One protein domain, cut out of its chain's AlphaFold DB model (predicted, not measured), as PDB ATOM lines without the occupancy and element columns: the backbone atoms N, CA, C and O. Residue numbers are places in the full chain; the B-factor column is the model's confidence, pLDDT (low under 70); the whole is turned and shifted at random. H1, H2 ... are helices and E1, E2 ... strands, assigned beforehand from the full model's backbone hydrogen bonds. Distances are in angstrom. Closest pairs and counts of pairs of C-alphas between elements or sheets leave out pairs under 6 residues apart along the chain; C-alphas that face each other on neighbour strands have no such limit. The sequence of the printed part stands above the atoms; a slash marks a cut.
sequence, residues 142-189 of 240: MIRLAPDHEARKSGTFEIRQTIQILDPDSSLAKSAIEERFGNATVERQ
ATOM      1  N   MET A 142      12.691   3.633 219.080       85.75
ATOM      2  CA  MET A 142      12.491   4.781 219.958       85.75
ATOM      3  C   MET A 142      11.218   4.555 220.767       85.75
ATOM      4  O   MET A 142      10.138   4.367 220.207       85.75
ATOM      5  N   ILE A 143      11.348   4.552 222.092       87.44
ATOM      6  CA  ILE A 143      10.214   4.383 223.001       87.44
ATOM      7  C   ILE A 143       9.912   5.740 223.615       87.44
ATOM      8  O   ILE A 143      10.745   6.309 224.326       87.44
ATOM      9  N   ARG A 144       8.727   6.273 223.321       90.75
ATOM     10  CA  ARG A 144       8.245   7.521 223.905       90.75
ATOM     11  C   ARG A 144       7.380   7.188 225.115       90.75
ATOM     12  O   ARG A 144       6.351   6.531 224.997       90.75
ATOM     13  N   LEU A 145       7.812   7.659 226.281       92.19
ATOM     14  CA  LEU A 145       7.047   7.574 227.525       92.19
ATOM     15  C   LEU A 145       6.488   8.956 227.865       92.19
ATOM     16  O   LEU A 145       7.233   9.943 227.809       92.19
ATOM     17  N   ALA A 146       5.212   9.026 228.250       91.94
ATOM     18  CA  ALA A 146       4.592  10.257 228.738       91.94
ATOM     19  C   ALA A 146       5.356  10.823 229.956       91.94
ATOM     20  O   ALA A 146       5.994  10.047 230.674       91.94
ATOM     21  N   PRO A 147       5.333  12.148 230.202       92.81
ATOM     22  CA  PRO A 147       6.013  12.768 231.343       92.81
ATOM     23  C   PRO A 147       5.699  12.119 232.690       92.81
ATOM     24  O   PRO A 147       6.606  11.918 233.494       92.81
ATOM     25  N   ASP A 148       4.450  11.697 232.855       93.19
ATOM     26  CA  ASP A 148       3.896  11.203 234.115       93.19
ATOM     27  C   ASP A 148       3.910   9.665 234.184       93.19
ATOM     28  O   ASP A 148       3.288   9.054 235.049       93.19
ATOM     29  N   HIS A 149       4.590   9.018 233.236       91.88
ATOM     30  CA  HIS A 149       4.572   7.573 233.091       91.88
ATOM     31  C   HIS A 149       5.330   6.881 234.230       91.88
ATOM     32  O   HIS A 149       6.499   7.189 234.465       91.88
ATOM     33  N   GLU A 150       4.719   5.883 234.876       89.75
ATOM     34  CA  GLU A 150       5.324   5.142 235.999       89.75
ATOM     35  C   GLU A 150       6.704   4.573 235.653       89.75
ATOM     36  O   GLU A 150       7.629   4.643 236.455       89.75
ATOM     37  N   ALA A 151       6.892   4.112 234.413       89.06
ATOM     38  CA  ALA A 151       8.182   3.584 233.982       89.06
ATOM     39  C   ALA A 151       9.322   4.619 233.893       89.06
ATOM     40  O   ALA A 151      10.463   4.238 233.677       89.06
ATOM     41  N   ARG A 152       9.044   5.924 234.024       89.31
ATOM     42  CA  ARG A 152      10.094   6.944 234.194       89.31
ATOM     43  C   ARG A 152      10.645   6.980 235.617       89.31
ATOM     44  O   ARG A 152      11.721   7.534 235.822       89.31
ATOM     45  N   LYS A 153       9.906   6.434 236.589       91.81
ATOM     46  CA  LYS A 153      10.393   6.253 237.961       91.81
ATOM     47  C   LYS A 153      11.365   5.079 238.036       91.81
ATOM     48  O   LYS A 153      12.295   5.131 238.834       91.81
ATOM     49  N   SER A 154      11.175   4.061 237.193       85.81
ATOM     50  CA  SER A 154      12.193   3.040 236.956       85.81
ATOM     51  C   SER A 154      13.358   3.635 236.172       85.81
ATOM     52  O   SER A 154      13.196   4.439 235.251       85.81
ATOM     53  N   GLY A 155      14.573   3.284 236.577       88.00
ATOM     54  CA  GLY A 155      15.775   3.858 235.988       88.00
ATOM     55  C   GLY A 155      15.908   3.481 234.510       88.00
ATOM     56  O   GLY A 155      15.525   2.391 234.084       88.00
ATOM     57  N   THR A 156      16.559   4.336 233.717       85.06
ATOM     58  CA  THR A 156      16.833   4.091 232.285       85.06
ATOM     59  C   THR A 156      17.540   2.751 232.032       85.06
ATOM     60  O   THR A 156      17.439   2.177 230.947       85.06
ATOM     61  N   PHE A 157      18.269   2.248 233.028       85.75
ATOM     62  CA  PHE A 157      18.951   0.959 232.997       85.75
ATOM     63  C   PHE A 157      17.988  -0.239 233.017       85.75
ATOM     64  O   PHE A 157      18.147  -1.156 232.213       85.75
ATOM     65  N   GLU A 158      16.957  -0.216 233.862       87.44
ATOM     66  CA  GLU A 158      15.962  -1.297 233.985       87.44
ATOM     67  C   GLU A 158      15.127  -1.422 232.708       87.44
ATOM     68  O   GLU A 158      14.850  -2.521 232.217       87.44
ATOM     69  N   ILE A 159      14.803  -0.271 232.112       87.25
ATOM     70  CA  ILE A 159      14.151  -0.186 230.805       87.25
ATOM     71  C   ILE A 159      15.025  -0.869 229.743       87.25
ATOM     72  O   ILE A 159      14.539  -1.713 228.991       87.25
ATOM     73  N   ARG A 160      16.334  -0.573 229.706       85.19
ATOM     74  CA  ARG A 160      17.276  -1.189 228.754       85.19
ATOM     75  C   ARG A 160      17.417  -2.692 228.956       85.19
ATOM     76  O   ARG A 160      17.404  -3.414 227.966       85.19
ATOM     77  N   GLN A 161      17.528  -3.161 230.197       88.88
ATOM     78  CA  GLN A 161      17.593  -4.596 230.483       88.88
ATOM     79  C   GLN A 161      16.324  -5.309 230.020       88.88
ATOM     80  O   GLN A 161      16.406  -6.332 229.347       88.88
ATOM     81  N   THR A 162      15.155  -4.737 230.308       87.25
ATOM     82  CA  THR A 162      13.872  -5.304 229.879       87.25
ATOM     83  C   THR A 162      13.797  -5.401 228.358       87.25
ATOM     84  O   THR A 162      13.438  -6.449 227.837       87.25
ATOM     85  N   ILE A 163      14.205  -4.353 227.638       85.56
ATOM     86  CA  ILE A 163      14.227  -4.346 226.167       85.56
ATOM     87  C   ILE A 163      15.237  -5.356 225.609       85.56
ATOM     88  O   ILE A 163      14.944  -5.999 224.614       85.56
ATOM     89  N   GLN A 164      16.403  -5.525 226.238       85.25
ATOM     90  CA  GLN A 164      17.406  -6.509 225.808       85.25
ATOM     91  C   GLN A 164      16.955  -7.959 226.014       85.25
ATOM     92  O   GLN A 164      17.407  -8.844 225.291       85.25
ATOM     93  N   ILE A 165      16.090  -8.209 227.001       89.38
ATOM     94  CA  ILE A 165      15.490  -9.527 227.234       89.38
ATOM     95  C   ILE A 165      14.423  -9.836 226.171       89.38
ATOM     96  O   ILE A 165      14.187 -11.005 225.865       89.38
ATOM     97  N   LEU A 166      13.789  -8.808 225.598       84.25
ATOM     98  CA  LEU A 166      12.831  -8.970 224.510       84.25
ATOM     99  C   LEU A 166      13.573  -9.261 223.200       84.25
ATOM    100  O   LEU A 166      14.496  -8.550 222.815       84.25
ATOM    101  N   ASP A 167      13.161 -10.325 222.511       77.12
ATOM    102  CA  ASP A 167      13.771 -10.733 221.249       77.12
ATOM    103  C   ASP A 167      13.448  -9.691 220.154       77.12
ATOM    104  O   ASP A 167      12.262  -9.517 219.826       77.12
ATOM    105  N   PRO A 168      14.454  -8.982 219.597       67.75
ATOM    106  CA  PRO A 168      14.243  -7.861 218.676       67.75
ATOM    107  C   PRO A 168      13.572  -8.260 217.357       67.75
ATOM    108  O   PRO A 168      13.002  -7.401 216.685       67.75
ATOM    109  N   ASP A 169      13.608  -9.543 216.995       66.81
ATOM    110  CA  ASP A 169      13.002 -10.054 215.761       66.81
ATOM    111  C   ASP A 169      11.557 -10.528 215.943       66.81
ATOM    112  O   ASP A 169      10.889 -10.915 214.980       66.81
ATOM    113  N   SER A 170      11.034 -10.477 217.166       64.81
ATOM    114  CA  SER A 170       9.673 -10.906 217.432       64.81
ATOM    115  C   SER A 170       8.697  -9.741 217.244       64.81
ATOM    116  O   SER A 170       8.813  -8.685 217.864       64.81
ATOM    117  N   SER A 171       7.662  -9.940 216.427       73.50
ATOM    118  CA  SER A 171       6.466  -9.078 216.419       73.50
ATOM    119  C   SER A 171       5.842  -8.939 217.820       73.50
ATOM    120  O   SER A 171       5.146  -7.962 218.096       73.50
ATOM    121  N   LEU A 172       6.163  -9.881 218.715       74.62
ATOM    122  CA  LEU A 172       5.862  -9.882 220.144       74.62
ATOM    123  C   LEU A 172       6.566  -8.776 220.936       74.62
ATOM    124  O   LEU A 172       6.071  -8.411 221.996       74.62
ATOM    125  N   ALA A 173       7.677  -8.209 220.459       81.19
ATOM    126  CA  ALA A 173       8.359  -7.131 221.169       81.19
ATOM    127  C   ALA A 173       7.446  -5.907 221.323       81.19
ATOM    128  O   ALA A 173       7.433  -5.282 222.378       81.19
ATOM    129  N   LYS A 174       6.625  -5.599 220.309       82.56
ATOM    130  CA  LYS A 174       5.691  -4.470 220.384       82.56
ATOM    131  C   LYS A 174       4.617  -4.706 221.446       82.56
ATOM    132  O   LYS A 174       4.444  -3.857 222.313       82.56
ATOM    133  N   SER A 175       3.957  -5.866 221.413       85.25
ATOM    134  CA  SER A 175       2.913  -6.203 222.385       85.25
ATOM    135  C   SER A 175       3.467  -6.359 223.800       85.25
ATOM    136  O   SER A 175       2.833  -5.924 224.746       85.25
ATOM    137  N   ALA A 176       4.670  -6.918 223.959       86.56
ATOM    138  CA  ALA A 176       5.309  -7.076 225.263       86.56
ATOM    139  C   ALA A 176       5.765  -5.737 225.862       86.56
ATOM    140  O   ALA A 176       5.728  -5.562 227.081       86.56
ATOM    141  N   ILE A 177       6.195  -4.783 225.027       86.75
ATOM    142  CA  ILE A 177       6.498  -3.421 225.481       86.75
ATOM    143  C   ILE A 177       5.206  -2.711 225.889       86.75
ATOM    144  O   ILE A 177       5.184  -2.096 226.947       86.75
ATOM    145  N   GLU A 178       4.134  -2.823 225.109       86.88
ATOM    146  CA  GLU A 178       2.831  -2.228 225.440       86.88
ATOM    147  C   GLU A 178       2.220  -2.848 226.712       86.88
ATOM    148  O   GLU A 178       1.712  -2.144 227.574       86.88
ATOM    149  N   GLU A 179       2.360  -4.158 226.913       89.44
ATOM    150  CA  GLU A 179       1.910  -4.834 228.134       89.44
ATOM    151  C   GLU A 179       2.708  -4.388 229.370       89.44
ATOM    152  O   GLU A 179       2.131  -4.099 230.417       89.44
ATOM    153  N   ARG A 180       4.043  -4.298 229.266       88.56
ATOM    154  CA  ARG A 180       4.906  -3.935 230.408       88.56
ATOM    155  C   ARG A 180       4.934  -2.449 230.715       88.56
ATOM    156  O   ARG A 180       5.062  -2.064 231.875       88.56
ATOM    157  N   PHE A 181       4.903  -1.624 229.680       88.69
ATOM    158  CA  PHE A 181       5.030  -0.178 229.778       88.69
ATOM    159  C   PHE A 181       3.697   0.523 229.498       88.69
ATOM    160  O   PHE A 181       3.703   1.724 229.283       88.69
ATOM    161  N   GLY A 182       2.565  -0.186 229.502       90.19
ATOM    162  CA  GLY A 182       1.235   0.393 229.302       90.19
ATOM    163  C   GLY A 182       1.103   1.148 227.975       90.19
ATOM    164  O   GLY A 182       1.599   0.713 226.940       90.19
ATOM    165  N   ASN A 183       0.481   2.331 228.016       86.06
ATOM    166  CA  ASN A 183       0.272   3.227 226.864       86.06
ATOM    167  C   ASN A 183       1.577   3.847 226.293       86.06
ATOM    168  O   ASN A 183       1.588   4.991 225.827       86.06
ATOM    169  N   ALA A 184       2.702   3.134 226.341       86.31
ATOM    170  CA  ALA A 184       3.946   3.518 225.700       86.31
ATOM    171  C   ALA A 184       3.816   3.420 224.175       86.31
ATOM    172  O   ALA A 184       3.453   2.387 223.613       86.31
ATOM    173  N   THR A 185       4.175   4.497 223.480       84.56
ATOM    174  CA  THR A 185       4.212   4.509 222.016       84.56
ATOM    175  C   THR A 185       5.589   4.059 221.545       84.56
ATOM    176  O   THR A 185       6.602   4.736 221.745       84.56
ATOM    177  N   VAL A 186       5.627   2.874 220.933       82.38
ATOM    178  CA  VAL A 186       6.819   2.333 220.276       82.38
ATOM    179  C   VAL A 186       6.795   2.760 218.817       82.38
ATOM    180  O   VAL A 186       6.053   2.204 218.005       82.38
ATOM    181  N   GLU A 187       7.616   3.748 218.479       80.50
ATOM    182  CA  GLU A 187       7.804   4.180 217.100       80.50
ATOM    183  C   GLU A 187       9.067   3.529 216.543       80.50
ATOM    184  O   GLU A 187      10.184   3.699 217.051       80.50
ATOM    185  N   ARG A 188       8.896   2.772 215.458       75.94
ATOM    186  CA  ARG A 188      10.034   2.351 214.652       75.94
ATOM    187  C   ARG A 188      10.551   3.583 213.928       75.94
ATOM    188  O   ARG A 188       9.839   4.173 213.121       75.94
ATOM    189  N   GLN A 189      11.794   3.962 214.197       68.81
ATOM    190  CA  GLN A 189      12.419   5.037 213.444       68.81
ATOM    191  C   GLN A 189      12.878   4.470 212.094       68.81
ATOM    192  O   GLN A 189      13.929   3.845 211.988       68.81
TER     193      GLN A 189
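Overview. This is residues 142 to 189 of the 240 residues of an uncharacterized protein of Erysiphe pulchra (UniProt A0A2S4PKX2). A small two-stranded antiparallel strip, E1 with E2, is made from the first and last strands of the printed part, and helix H2 packs beside it, mostly along E2. Helix H1 runs loosely side by side with H2 in the opposite direction, farther out from E2, and the long link from E1 to H1 swings wide to reach it; residues 153 to 158 and 167 to 172 stick out. The printed part has 48 residues, with two named helices and two named strands in the order E1, H1, H2, E2, and its class is mixed, helices and strands. It is compact, with a radius of gyration of the C-alphas of 10.3 A, and spans 29 by 20 by 18 A.

Along the chain. Start at the sheet: find C-alpha 142 at (12.491, 4.781, 219.958), where E1, residues 142 to 144, begins; it is 6.4 A long. Its neighbour E2, residues 185 to 188, is 9.6 A long and ends at C-alpha 188, at (10.034, 2.351, 214.652). Look next at H2, residues 172 to 181, which runs 13.7 A from C-alpha 172 at (5.862, -9.882, 220.144). H1, residues 156 to 165, runs 14.6 A. Residues 150 to 152 are also helix, in a run too short to bear a name.

Arrangement. Compare E1 and E2 first: they are antiparallel neighbours, with 161 degrees between their directions. C-alphas 143 and 186 face each other at 4.8 A. N 144 and O 185 are within hydrogen-bond range at 3.1 A, and so are N 187 and O 142 at 3.1 A. From E2, move to H2: they have 4 pairs of C-alphas within 8 A, and the closest C-alphas are those of Lys 174 and Val 186, 6.9 A apart. E1 and H2 are apart. Going on from H2, you reach H1, which is close but not clearly touching; the closest C-alphas are those of Ile 163 and Ile 177, 7.8 A apart. The two helices run opposite ways at a shallow tilt of 32 degrees. H1 and E2 are apart. In H1 and H2, every O i to N i+4 pair is within hydrogen-bond range.

Size, cuts and confidence. Look at Asp 148 and Asp 169 for the two C-alphas farthest apart, at 29.5 A; the first and last printed C-alphas, of Met 142 and Gln 189, are 6.5 A apart. The printed part has no cut. The link from E1 to H1, with 11 residues, is long; that from H1 to H2, with 6, is short; that from H2 to E2, with 3, is tight. The mean pLDDT of the printed part is 84.7, and you will find values under 70 at residues 168 to 170 and at residue 189.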